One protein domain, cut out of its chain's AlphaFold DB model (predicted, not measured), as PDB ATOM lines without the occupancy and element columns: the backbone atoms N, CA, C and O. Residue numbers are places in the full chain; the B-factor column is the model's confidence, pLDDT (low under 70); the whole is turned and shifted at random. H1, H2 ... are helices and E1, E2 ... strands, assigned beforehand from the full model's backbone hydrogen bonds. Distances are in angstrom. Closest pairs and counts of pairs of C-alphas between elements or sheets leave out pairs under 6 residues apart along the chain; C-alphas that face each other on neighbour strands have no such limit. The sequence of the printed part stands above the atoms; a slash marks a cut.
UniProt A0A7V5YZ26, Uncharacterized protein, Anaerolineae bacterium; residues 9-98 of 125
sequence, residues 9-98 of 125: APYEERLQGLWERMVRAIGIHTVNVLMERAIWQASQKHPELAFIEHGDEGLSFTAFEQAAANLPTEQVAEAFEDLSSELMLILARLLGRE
ATOM      1  N   ALA A   9     113.950  90.290 152.974       94.06
ATOM      2  CA  ALA A   9     113.918  90.923 154.293       94.06
ATOM      3  C   ALA A   9     115.290  91.003 154.994       94.06
ATOM      4  O   ALA A   9     115.625  92.076 155.486       94.06
ATOM      5  N   PRO A  10     116.156  89.965 154.989       94.94
ATOM      6  CA  PRO A  10     117.468  90.076 155.633       94.94
ATOM      7  C   PRO A  10     118.387  91.146 155.017       94.94
ATOM      8  O   PRO A  10     119.240  91.708 155.708       94.94
ATOM      9  N   TYR A  11     118.251  91.407 153.716       95.81
ATOM     10  CA  TYR A  11     119.030  92.418 152.998       95.81
ATOM     11  C   TYR A  11     118.448  93.814 153.215       95.81
ATOM     12  O   TYR A  11     119.190  94.752 153.512       95.81
ATOM     13  N   GLU A  12     117.122  93.925 153.150       96.00
ATOM     14  CA  GLU A  12     116.377  95.154 153.419       96.00
ATOM     15  C   GLU A  12     116.623  95.651 154.844       96.00
ATOM     16  O   GLU A  12     117.021  96.795 155.035       96.00
ATOM     17  N   GLU A  13     116.503  94.772 155.845       96.31
ATOM     18  CA  GLU A  13     116.771  95.086 157.253       96.31
ATOM     19  C   GLU A  13     118.209  95.567 157.469       96.31
ATOM     20  O   GLU A  13     118.462  96.487 158.253       96.31
ATOM     21  N   ARG A  14     119.177  94.972 156.761       95.75
ATOM     22  CA  ARG A  14     120.581  95.382 156.851       95.75
ATOM     23  C   ARG A  14     120.796  96.770 156.259       95.75
ATOM     24  O   ARG A  14     121.469  97.587 156.892       95.75
ATOM     25  N   LEU A  15     120.243  97.042 155.076       96.69
ATOM     26  CA  LEU A  15     120.364  98.347 154.433       96.69
ATOM     27  C   LEU A  15     119.615  99.425 155.225       96.69
ATOM     28  O   LEU A  15     120.169 100.497 155.455       96.69
ATOM     29  N   GLN A  16     118.421  99.114 155.729       96.81
ATOM     30  CA  GLN A  16     117.647  99.972 156.623       96.81
ATOM     31  C   GLN A  16     118.442 100.298 157.894       96.81
ATOM     32  O   GLN A  16     118.617 101.463 158.249       96.81
ATOM     33  N   GLY A  17     119.013  99.284 158.548       96.94
ATOM     34  CA  GLY A  17     119.837  99.475 159.739       96.94
ATOM     35  C   GLY A  17     121.092 100.315 159.477       96.94
ATOM     36  O   GLY A  17     121.515 101.083 160.348       96.94
ATOM     37  N   LEU A  18     121.690 100.199 158.287       95.56
ATOM     38  CA  LEU A  18     122.786 101.062 157.854       95.56
ATOM     39  C   LEU A  18     122.303 102.502 157.630       95.56
ATOM     40  O   LEU A  18     122.900 103.428 158.182       95.56
ATOM     41  N   TRP A  19     121.214 102.688 156.884       96.62
ATOM     42  CA  TRP A  19     120.601 103.988 156.615       96.62
ATOM     43  C   TRP A  19     120.303 104.744 157.908       96.62
ATOM     44  O   TRP A  19     120.794 105.854 158.094       96.62
ATOM     45  N   GLU A  20     119.637 104.112 158.873       97.19
ATOM     46  CA  GLU A  20     119.319 104.736 160.159       97.19
ATOM     47  C   GLU A  20     120.566 105.170 160.942       97.19
ATOM     48  O   GLU A  20     120.577 106.218 161.595       97.19
ATOM     49  N   ARG A  21     121.635 104.365 160.903       96.19
ATOM     50  CA  ARG A  21     122.910 104.719 161.544       96.19
ATOM     51  C   ARG A  21     123.547 105.924 160.866       96.19
ATOM     52  O   ARG A  21     124.025 106.809 161.572       96.19
ATOM     53  N   MET A  22     123.529 105.973 159.535       95.31
ATOM     54  CA  MET A  22     124.026 107.127 158.790       95.31
ATOM     55  C   MET A  22     123.183 108.371 159.090       95.31
ATOM     56  O   MET A  22     123.750 109.415 159.392       95.31
ATOM     57  N   VAL A  23     121.850 108.267 159.116       96.62
ATOM     58  CA  VAL A  23     120.960 109.407 159.401       96.62
ATOM     59  C   VAL A  23     121.269 109.999 160.773       96.62
ATOM     60  O   VAL A  23     121.409 111.214 160.900       96.62
ATOM     61  N   ARG A  24     121.460 109.148 161.791       96.69
ATOM     62  CA  ARG A  24     121.866 109.591 163.135       96.69
ATOM     63  C   ARG A  24     123.247 110.248 163.167       96.69
ATOM     64  O   ARG A  24     123.472 111.109 164.011       96.69
ATOM     65  N   ALA A  25     124.168 109.830 162.302       93.88
ATOM     66  CA  ALA A  25     125.546 110.311 162.307       93.88
ATOM     67  C   ALA A  25     125.745 111.614 161.515       93.88
ATOM     68  O   ALA A  25     126.470 112.492 161.973       93.88
ATOM     69  N   ILE A  26     125.134 111.734 160.331       93.38
ATOM     70  CA  ILE A  26     125.424 112.811 159.363       93.38
ATOM     71  C   ILE A  26     124.177 113.554 158.855       93.38
ATOM     72  O   ILE A  26     124.292 114.444 158.010       93.38
ATOM     73  N   GLY A  27     122.994 113.219 159.378       95.88
ATOM     74  CA  GLY A  27     121.728 113.873 159.049       95.88
ATOM     75  C   GLY A  27     121.055 113.339 157.781       95.88
ATOM     76  O   GLY A  27     121.707 112.887 156.840       95.88
ATOM     77  N   ILE A  28     119.722 113.413 157.754       96.44
ATOM     78  CA  ILE A  28     118.883 112.765 156.735       96.44
ATOM     79  C   ILE A  28     119.107 113.294 155.316       96.44
ATOM     80  O   ILE A  28     119.261 112.507 154.388       96.44
ATOM     81  N   HIS A  29     119.227 114.611 155.142       95.94
ATOM     82  CA  HIS A  29     119.431 115.198 153.817       95.94
ATOM     83  C   HIS A  29     120.771 114.786 153.204       95.94
ATOM     84  O   HIS A  29     120.831 114.475 152.017       95.94
ATOM     85  N   THR A  30     121.830 114.720 154.017       94.50
ATOM     86  CA  THR A  30     123.126 114.203 153.571       94.50
ATOM     87  C   THR A  30     122.972 112.759 153.119       94.50
ATOM     88  O   THR A  30     123.367 112.427 152.006       94.50
ATOM     89  N   VAL A  31     122.344 111.914 153.944       96.56
ATOM     90  CA  VAL A  31     122.128 110.499 153.616       96.56
ATOM     91  C   VAL A  31     121.330 110.324 152.332       96.56
ATOM     92  O   VAL A  31     121.736 109.508 151.516       96.56
ATOM     93  N   ASN A  32     120.271 111.098 152.100       96.62
ATOM     94  CA  ASN A  32     119.483 110.994 150.869       96.62
ATOM     95  C   ASN A  32     120.334 111.248 149.618       96.62
ATOM     96  O   ASN A  32     120.213 110.514 148.644       96.62
ATOM     97  N   VAL A  33     121.253 112.216 149.662       96.31
ATOM     98  CA  VAL A  33     122.194 112.458 148.553       96.31
ATOM     99  C   VAL A  33     123.186 111.300 148.392       96.31
ATOM    100  O   VAL A  33     123.524 110.932 147.266       96.31
ATOM    101  N   LEU A  34     123.659 110.704 149.495       96.25
ATOM    102  CA  LEU A  34     124.547 109.538 149.423       96.25
ATOM    103  C   LEU A  34     123.827 108.308 148.864       96.25
ATOM    104  O   LEU A  34     124.415 107.590 148.059       96.25
ATOM    105  N   MET A  35     122.573 108.090 149.265       97.62
ATOM    106  CA  MET A  35     121.719 107.009 148.774       97.62
ATOM    107  C   MET A  35     121.467 107.153 147.279       97.62
ATOM    108  O   MET A  35     121.771 106.218 146.546       97.62
ATOM    109  N   GLU A  36     121.033 108.333 146.826       97.44
ATOM    110  CA  GLU A  36     120.833 108.647 145.405       97.44
ATOM    111  C   GLU A  36     122.082 108.277 144.595       97.44
ATOM    112  O   GLU A  36     122.035 107.552 143.599       97.44
ATOM    113  N   ARG A  37     123.248 108.728 145.071       97.44
ATOM    114  CA  ARG A  37     124.517 108.486 144.392       97.44
ATOM    115  C   ARG A  37     124.905 107.007 144.391       97.44
ATOM    116  O   ARG A  37     125.334 106.507 143.351       97.44
ATOM    117  N   ALA A  38     124.787 106.325 145.526       97.88
ATOM    118  CA  ALA A  38     125.162 104.923 145.659       97.88
ATOM    119  C   ALA A  38     124.237 104.006 144.849       97.88
ATOM    120  O   ALA A  38     124.730 103.130 144.143       97.88
ATOM    121  N   ILE A  39     122.923 104.252 144.872       98.12
ATOM    122  CA  ILE A  39     121.933 103.526 144.064       98.12
ATOM    123  C   ILE A  39     122.200 103.749 142.578       98.12
ATOM    124  O   ILE A  39     122.247 102.788 141.809       98.12
ATOM    125  N   TRP A  40     122.460 104.989 142.159       97.88
ATOM    126  CA  TRP A  40     122.809 105.265 140.768       97.88
ATOM    127  C   TRP A  40     124.075 104.514 140.327       97.88
ATOM    128  O   TRP A  40     124.116 103.981 139.219       97.88
ATOM    129  N   GLN A  41     125.102 104.434 141.182       98.06
ATOM    130  CA  GLN A  41     126.346 103.716 140.875       98.06
ATOM    131  C   GLN A  41     126.149 102.198 140.839       98.06
ATOM    132  O   GLN A  41     126.533 101.558 139.861       98.06
ATOM    133  N   ALA A  42     125.536 101.626 141.873       97.88
ATOM    134  CA  ALA A  42     125.331 100.186 141.975       97.88
ATOM    135  C   ALA A  42     124.368  99.673 140.892       97.88
ATOM    136  O   ALA A  42     124.583  98.596 140.330       97.88
ATOM    137  N   SER A  43     123.369 100.477 140.510       98.12
ATOM    138  CA  SER A  43     122.419 100.111 139.451       98.12
ATOM    139  C   SER A  43     123.031 100.030 138.052       98.12
ATOM    140  O   SER A  43     122.435  99.422 137.166       98.12
ATOM    141  N   GLN A  44     124.249 100.546 137.845       98.19
ATOM    142  CA  GLN A  44     124.983 100.309 136.596       98.19
ATOM    143  C   GLN A  44     125.318  98.822 136.395       98.19
ATOM    144  O   GLN A  44     125.437  98.373 135.255       98.19
ATOM    145  N   LYS A  45     125.484  98.067 137.490       97.94
ATOM    146  CA  LYS A  45     125.751  96.621 137.482       97.94
ATOM    147  C   LYS A  45     124.497  95.801 137.805       97.94
ATOM    148  O   LYS A  45     124.315  94.746 137.206       97.94
ATOM    149  N   HIS A  46     123.642  96.311 138.693       98.00
ATOM    150  CA  HIS A  46     122.441  95.641 139.210       98.00
ATOM    151  C   HIS A  46     121.193  96.513 138.985       98.00
ATOM    152  O   HIS A  46     120.777  97.239 139.894       98.00
ATOM    153  N   PRO A  47     120.619  96.532 137.765       98.06
ATOM    154  CA  PRO A  47     119.584  97.494 137.373       98.06
ATOM    155  C   PRO A  47     118.356  97.541 138.291       98.06
ATOM    156  O   PRO A  47     117.735  98.590 138.440       98.06
ATOM    157  N   GLU A  48     118.014  96.428 138.934       97.94
ATOM    158  CA  GLU A  48     116.918  96.310 139.892       97.94
ATOM    159  C   GLU A  48     117.063  97.242 141.103       97.94
ATOM    160  O   GLU A  48     116.057  97.695 141.646       97.94
ATOM    161  N   LEU A  49     118.292  97.598 141.501       98.19
ATOM    162  CA  LEU A  49     118.535  98.505 142.625       98.19
ATOM    163  C   LEU A  49     117.995  99.915 142.374       98.19
ATOM    164  O   LEU A  49     117.707 100.626 143.330       98.19
ATOM    165  N   ALA A  50     117.818 100.314 141.109       98.19
ATOM    166  CA  ALA A  50     117.224 101.605 140.760       98.19
ATOM    167  C   ALA A  50     115.762 101.743 141.226       98.19
ATOM    168  O   ALA A  50     115.239 102.852 141.261       98.19
ATOM    169  N   PHE A  51     115.105 100.632 141.577       98.25
ATOM    170  CA  PHE A  51     113.747 100.614 142.122       98.25
ATOM    171  C   PHE A  51     113.703 100.661 143.657       98.25
ATOM    172  O   PHE A  51     112.619 100.569 144.231       98.25
ATOM    173  N   ILE A  52     114.850 100.779 144.336       98.12
ATOM    174  CA  ILE A  52     114.872 101.100 145.766       98.12
ATOM    175  C   ILE A  52     114.529 102.578 145.911       98.12
ATOM    176  O   ILE A  52     115.260 103.454 145.453       98.12
ATOM    177  N   GLU A  53     113.417 102.852 146.576       97.44
ATOM    178  CA  GLU A  53     112.968 104.207 146.852       97.44
ATOM    179  C   GLU A  53     113.571 104.686 148.172       97.44
ATOM    180  O   GLU A  53     113.658 103.935 149.149       97.44
ATOM    181  N   HIS A  54     113.976 105.953 148.221       96.00
ATOM    182  CA  HIS A  54     114.489 106.579 149.431       96.00
ATOM    183  C   HIS A  54     113.975 108.010 149.570       96.00
ATOM    184  O   HIS A  54     113.800 108.732 148.589       96.00
ATOM    185  N   GLY A  55     113.780 108.448 150.807       94.12
ATOM    186  CA  GLY A  55     113.385 109.815 151.106       94.12
ATOM    187  C   GLY A  55     113.429 110.113 152.596       94.12
ATOM    188  O   GLY A  55     113.981 109.352 153.389       94.12
ATOM    189  N   ASP A  56     112.816 111.228 152.983       92.56
ATOM    190  CA  ASP A  56     112.789 111.663 154.383       92.56
ATOM    191  C   ASP A  56     112.011 110.692 155.301       92.56
ATOM    192  O   ASP A  56     112.216 110.687 156.514       92.56
ATOM    193  N   GLU A  57     111.154 109.839 154.731       91.19
ATOM    194  CA  GLU A  57     110.389 108.821 155.466       91.19
ATOM    195  C   GLU A  57     111.115 107.469 155.597       91.19
ATOM    196  O   GLU A  57     110.648 106.596 156.329       91.19
ATOM    197  N   GLY A  58     112.270 107.291 154.944       93.69
ATOM    198  CA  GLY A  58     113.050 106.052 154.983       93.69
ATOM    199  C   GLY A  58     113.235 105.397 153.620       93.69
ATOM    200  O   GLY A  58     113.239 106.071 152.587       93.69
ATOM    201  N   LEU A  59     113.436 104.077 153.641       97.25
ATOM    202  CA  LEU A  59     113.604 103.243 152.454       97.25
ATOM    203  C   LEU A  59     112.323 102.459 152.159       97.25
ATOM    204  O   LEU A  59     111.675 101.947 153.073       97.25
ATOM    205  N   SER A  60     111.993 102.322 150.878       96.88
ATOM    206  CA  SER A  60     110.915 101.467 150.379       96.88
ATOM    207  C   SER A  60     111.480 100.486 149.353       96.88
ATOM    208  O   SER A  60     112.213 100.858 148.435       96.88
ATOM    209  N   PHE A  61     111.142  99.208 149.532       97.19
ATOM    210  CA  PHE A  61     111.649  98.104 148.714       97.19
ATOM    211  C   PHE A  61     110.585  97.502 147.799       97.19
ATOM    212  O   PHE A  61     110.908  96.678 146.957       97.19
ATOM    213  N   THR A  62     109.322  97.930 147.885       96.25
ATOM    214  CA  THR A  62     108.210  97.279 147.174       96.25
ATOM    215  C   THR A  62     108.421  97.198 145.658       96.25
ATOM    216  O   THR A  62     108.136  96.163 145.054       96.25
ATOM    217  N   ALA A  63     108.934  98.258 145.027       97.12
ATOM    218  CA  ALA A  63     109.229  98.244 143.594       97.12
ATOM    219  C   ALA A  63     110.461  97.377 143.266       97.12
ATOM    220  O   ALA A  63     110.449  96.633 142.282       97.12
ATOM    221  N   PHE A  64     111.487  97.403 144.122       97.56
ATOM    222  CA  PHE A  64     112.642  96.510 144.033       97.56
ATOM    223  C   PHE A  64     112.231  95.032 144.108       97.56
ATOM    224  O   PHE A  64     112.625  94.253 143.243       97.56
ATOM    225  N   GLU A  65     111.400  94.639 145.076       96.62
ATOM    226  CA  GLU A  65     110.962  93.249 145.251       96.62
ATOM    227  C   GLU A  65     110.276  92.704 143.989       96.62
ATOM    228  O   GLU A  65     110.478  91.549 143.604       96.62
ATOM    229  N   GLN A  66     109.488  93.548 143.313       96.06
ATOM    230  CA  GLN A  66     108.828  93.209 142.052       96.06
ATOM    231  C   GLN A  66     109.836  93.054 140.910       96.06
ATOM    232  O   GLN A  66     109.772  92.073 140.166       96.06
ATOM    233  N   ALA A  67     110.785  93.985 140.785       96.38
ATOM    234  CA  ALA A  67     111.832  93.937 139.766       96.38
ATOM    235  C   ALA A  67     112.775  92.734 139.955       96.38
ATOM    236  O   ALA A  67     113.180  92.094 138.985       96.38
ATOM    237  N   ALA A  68     113.071  92.384 141.206       96.06
ATOM    238  CA  ALA A  68     113.985  91.316 141.588       96.06
ATOM    239  C   ALA A  68     113.304  89.948 141.756       96.06
ATOM    240  O   ALA A  68     113.980  88.969 142.076       96.06
ATOM    241  N   ALA A  69     111.987  89.834 141.540       94.62
ATOM    242  CA  ALA A  69     111.202  88.642 141.878       94.62
ATOM    243  C   ALA A  69     111.810  87.333 141.342       94.62
ATOM    244  O   ALA A  69     111.856  86.336 142.064       94.62
ATOM    245  N   ASN A  70     112.352  87.365 140.120       94.44
ATOM    246  CA  ASN A  70     112.913  86.201 139.428       94.44
ATOM    247  C   ASN A  70     114.440  86.051 139.572       94.44
ATOM    248  O   ASN A  70     115.011  85.125 138.993       94.44
ATOM    249  N   LEU A  71     115.113  86.941 140.308       95.50
ATOM    250  CA  LEU A  71     116.564  86.880 140.481       95.50
ATOM    251  C   LEU A  71     116.974  85.789 141.480       95.50
ATOM    252  O   LEU A  71     116.360  85.685 142.549       95.50
ATOM    253  N   PRO A  72     118.039  85.018 141.203       95.31
ATOM    254  CA  PRO A  72     118.648  84.140 142.195       95.31
ATOM    255  C   PRO A  72     119.036  84.908 143.463       95.31
ATOM    256  O   PRO A  72     119.441  86.069 143.399       95.31
ATOM    257  N   THR A  73     118.923  84.264 144.624       92.94
ATOM    258  CA  THR A  73     119.256  84.885 145.918       92.94
ATOM    259  C   THR A  73     120.711  85.354 145.968       92.94
ATOM    260  O   THR A  73     121.003  86.375 146.579       92.94
ATOM    261  N   GLU A  74     121.615  84.657 145.285       95.00
ATOM    262  CA  GLU A  74     123.033  85.003 145.201       95.00
ATOM    263  C   GLU A  74     123.255  86.337 144.477       95.00
ATOM    264  O   GLU A  74     124.042  87.152 144.945       95.00
ATOM    265  N   GLN A  75     122.522  86.592 143.385       96.81
ATOM    266  CA  GLN A  75     122.620  87.859 142.647       96.81
ATOM    267  C   GLN A  75     122.075  89.021 143.476       96.81
ATOM    268  O   GLN A  75     122.657  90.097 143.507       96.81
ATOM    269  N   VAL A  76     121.000  88.779 144.226       96.06
ATOM    270  CA  VAL A  76     120.441  89.781 145.139       96.06
ATOM    271  C   VAL A  76     121.412  90.086 146.279       96.06
ATOM    272  O   VAL A  76     121.602  91.245 146.639       96.06
ATOM    273  N   ALA A  77     122.056  89.058 146.835       96.25
ATOM    274  CA  ALA A  77     123.075  89.238 147.861       96.25
ATOM    275  C   ALA A  77     124.237  90.100 147.350       96.25
ATOM    276  O   ALA A  77     124.629  91.046 148.031       96.25
ATOM    277  N   GLU A  78     124.728  89.800 146.147       97.81
ATOM    278  CA  GLU A  78     125.781  90.567 145.477       97.81
ATOM    279  C   GLU A  78     125.351  92.022 145.236       97.81
ATOM    280  O   GLU A  78     126.112  92.942 145.527       97.81
ATOM    281  N   ALA A  79     124.115  92.253 144.787       97.81
ATOM    282  CA  ALA A  79     123.587  93.594 144.552       97.81
ATOM    283  C   ALA A  79     123.579  94.457 145.826       97.81
ATOM    284  O   ALA A  79     124.046  95.600 145.820       97.81
ATOM    285  N   PHE A  80     123.108  93.910 146.949       97.88
ATOM    286  CA  PHE A  80     123.111  94.625 148.230       97.88
ATOM    287  C   PHE A  80     124.516  94.806 148.820       97.88
ATOM    288  O   PHE A  80     124.769  95.808 149.497       97.88
ATOM    289  N   GLU A  81     125.429  93.859 148.591       97.31
ATOM    290  CA  GLU A  81     126.834  93.988 148.986       97.31
ATOM    291  C   GLU A  81     127.528  95.113 148.210       97.31
ATOM    292  O   GLU A  81     128.183  95.963 148.822       97.31
ATOM    293  N   ASP A  82     127.311  95.185 146.896       98.00
ATOM    294  CA  ASP A  82     127.846  96.248 146.046       98.00
ATOM    295  C   ASP A  82     127.266  97.615 146.436       98.00
ATOM    296  O   ASP A  82     128.017  98.577 146.605       98.00
ATOM    297  N   LEU A  83     125.955  97.708 146.689       98.31
ATOM    298  CA  LEU A  83     125.328  98.945 147.169       98.31
ATOM    299  C   LEU A  83     125.899  99.404 148.518       98.31
ATOM    300  O   LEU A  83     126.225 100.580 148.703       98.31
ATOM    301  N   SER A  84     126.048  98.478 149.466       96.19
ATOM    302  CA  SER A  84     126.627  98.778 150.779       96.19
ATOM    303  C   SER A  84     128.081  99.238 150.648       96.19
ATOM    304  O   SER A  84     128.504 100.176 151.327       96.19
ATOM    305  N   SER A  85     128.839  98.610 149.749       96.19
ATOM    306  CA  SER A  85     130.227  98.965 149.457       96.19
ATOM    307  C   SER A  85     130.344 100.352 148.828       96.19
ATOM    308  O   SER A  85     131.204 101.130 149.243       96.19
ATOM    309  N   GLU A  86     129.453 100.711 147.899       97.38
ATOM    310  CA  GLU A  86     129.396 102.058 147.316       97.38
ATOM    311  C   GLU A  86     129.100 103.122 148.380       97.38
ATOM    312  O   GLU A  86     129.810 104.128 148.460       97.38
ATOM    313  N   LEU A  87     128.131 102.878 149.269       96.00
ATOM    314  CA  LEU A  87     127.855 103.775 150.397       96.00
ATOM    315  C   LEU A  87     129.091 103.970 151.285       96.00
ATOM    316  O   LEU A  87     129.455 105.105 151.607       96.00
ATOM    317  N   MET A  88     129.769 102.880 151.655       93.50
ATOM    318  CA  MET A  88     130.977 102.947 152.484       93.50
ATOM    319  C   MET A  88     132.116 103.686 151.781       93.50
ATOM    320  O   MET A  88     132.819 104.476 152.411       93.50
ATOM    321  N   LEU A  89     132.286 103.476 150.476       95.19
ATOM    322  CA  LEU A  89     133.319 104.137 149.688       95.19
ATOM    323  C   LEU A  89     133.079 105.646 149.591       95.19
ATOM    324  O   LEU A  89     134.020 106.433 149.723       95.19
ATOM    325  N   ILE A  90     131.829 106.063 149.382       93.75
ATOM    326  CA  ILE A  90     131.462 107.481 149.359       93.75
ATOM    327  C   ILE A  90     131.727 108.112 150.732       93.75
ATOM    328  O   ILE A  90     132.385 109.153 150.804       93.75
ATOM    329  N   LEU A  91     131.301 107.467 151.823       91.69
ATOM    330  CA  LEU A  91     131.571 107.948 153.180       91.69
ATOM    331  C   LEU A  91     133.069 108.070 153.466       91.69
ATOM    332  O   LEU A  91     133.515 109.100 153.966       91.69
ATOM    333  N   ALA A  92     133.860 107.056 153.111       92.25
ATOM    334  CA  ALA A  92     135.305 107.071 153.312       92.25
ATOM    335  C   ALA A  92     135.971 108.244 152.578       92.25
ATOM    336  O   ALA A  92     136.851 108.903 153.133       92.25
ATOM    337  N   ARG A  93     135.523 108.552 151.353       93.62
ATOM    338  CA  ARG A  93     136.021 109.698 150.576       93.62
ATOM    339  C   ARG A  93     135.664 111.034 151.223       93.62
ATOM    340  O   ARG A  93     136.519 111.913 151.286       93.62
ATOM    341  N   LEU A  94     134.434 111.183 151.715       90.56
ATOM    342  CA  LEU A  94     133.991 112.407 152.390       90.56
ATOM    343  C   LEU A  94     134.758 112.637 153.694       90.56
ATOM    344  O   LEU A  94     135.307 113.715 153.903       90.56
ATOM    345  N   LEU A  95     134.861 111.606 154.533       88.81
ATOM    346  CA  LEU A  95     135.575 111.685 155.806       88.81
ATOM    347  C   LEU A  95     137.077 111.905 155.602       88.81
ATOM    348  O   LEU A  95     137.678 112.725 156.290       88.81
ATOM    349  N   GLY A  96     137.684 111.212 154.635       90.25
ATOM    350  CA  GLY A  96     139.092 111.397 154.287       90.25
ATOM    351  C   GLY A  96     139.398 112.830 153.854       90.25
ATOM    352  O   GLY A  96     140.392 113.408 154.292       90.25
ATOM    353  N   ARG A  97     138.514 113.422 153.044       91.44
ATOM    354  CA  ARG A  97     138.636 114.812 152.605       91.44
ATOM    355  C   ARG A  97     138.520 115.797 153.769       91.44
ATOM    356  O   ARG A  97     139.399 116.637 153.918       91.44
ATOM    357  N   GLU A  98     137.497 115.656 154.609       90.38
ATOM    358  CA  GLU A  98     137.298 116.508 155.791       90.38
ATOM    359  C   GLU A  98     138.516 116.464 156.730       90.38
ATOM    360  O   GLU A  98     138.995 117.497 157.194       90.38
TER     361      GLU A  98
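What this domain is: This is residues 9 to 98 of the 125 residues of an uncharacterized protein of Anaerolineae bacterium (UniProt A0A7V5YZ26). Two long helices, H1 and H5, lie side by side and run the same way, and a third, H2, crosses over them slantwise, from the last turns of H1 back to the middle of H5. On the same side as H2 lie the small parts: the hairpin E1 and E2, with E1 near H2 and E2 near H1, and the short helices H3 and H4, which pack on each other; residues 92 to 98 of H5 stick out at one end. The printed part has 90 residues, with five named helices and two named strands in the order H1, H2, H3, E1, E2, H4, H5; E1 and E2 make an antiparallel sheet of two strands, and the class is mostly helix. The whole is compact, with a radius of gyration of the C-alphas of 12.7 A, and elongated, with spans of 42 by 24 by 19 A.

Where its parts are: Find C-alpha 9 at (113.918, 90.923, 154.293); from there H1 runs through residues 9 to 26, 25.2 A from first to last C-alpha. After one residue, H2 begins at C-alpha 28, at (118.883, 112.765, 156.735), and runs through residues 28 to 42, 20.4 A long. Next come H3, residues 47 to 51, 8.1 A, and E1, residues 53 to 55, 7.1 A. E2 follows as residues 58 to 60, 6.8 A, and H4 as residues 62 to 67, 8.9 A. Then look for H5, residues 73 to 98, the longest helix at 37.7 A; its last C-alpha, 98, is at (137.298, 116.508, 155.791).

How they stand to each other: Start at H2, the hub, which touches H1, H3 and H5. Residues 19 to 23 of H1 touch residues 28 to 31 of H2, with the closest C-alphas, Val 23 and Val 31, 6.0 A apart; the two helices run opposite ways at a steep tilt of 46 degrees. H2 touches residues 79 to 90 of H5, again opposite ways at a steep tilt, here of 53 degrees; the closest C-alphas, Ala 42 and Leu 83, are 5.3 A apart. Look next at residues 11 to 15 of H1 and 77 to 84 of H5, where these two touch, with Tyr 11 and Phe 80 closest at 6.7 A between C-alphas; H1 and H5 run the same way at a shallow tilt of 9 degrees. Residues 39 to 42 of H2 touch H3, and the closest C-alphas, Ile 39 and Ala 50, are 6.1 A apart. In the hairpin E1 and E2, N 53 is 3.0 A from O 60 and N 60 is 2.9 A from O 53, both within hydrogen-bond range. The closest C-alphas of H2 and E1, Asn 32 and Gly 55, are 6.2 A apart; those of H1 and E2, Gln 16 and Leu 59, are 6.7 A apart. H3 touches H4, with the C-alphas of Phe 51 and Phe 64 closest at 4.7 A. Among the pairs that are apart are H1 and H4, E2 and H5, and H4 and H5. In H1, H2, H4 and H5 every O i to N i+4 pair is within hydrogen-bond range; in H3 0 of 1 is, while 2 of 2 O i to N i+3 pairs are.

The domain as a whole: The C-alphas farthest apart in the domain are those of Asn 70 and Glu 98, at 42.2 A. Residues 92 to 98, which belong to H5, stand free. The printed part has no cut, and its six links between named elements are tight. Read the B-factor column for the model's confidence: the mean pLDDT of the printed part is 95.9, and no printed residue is under 70.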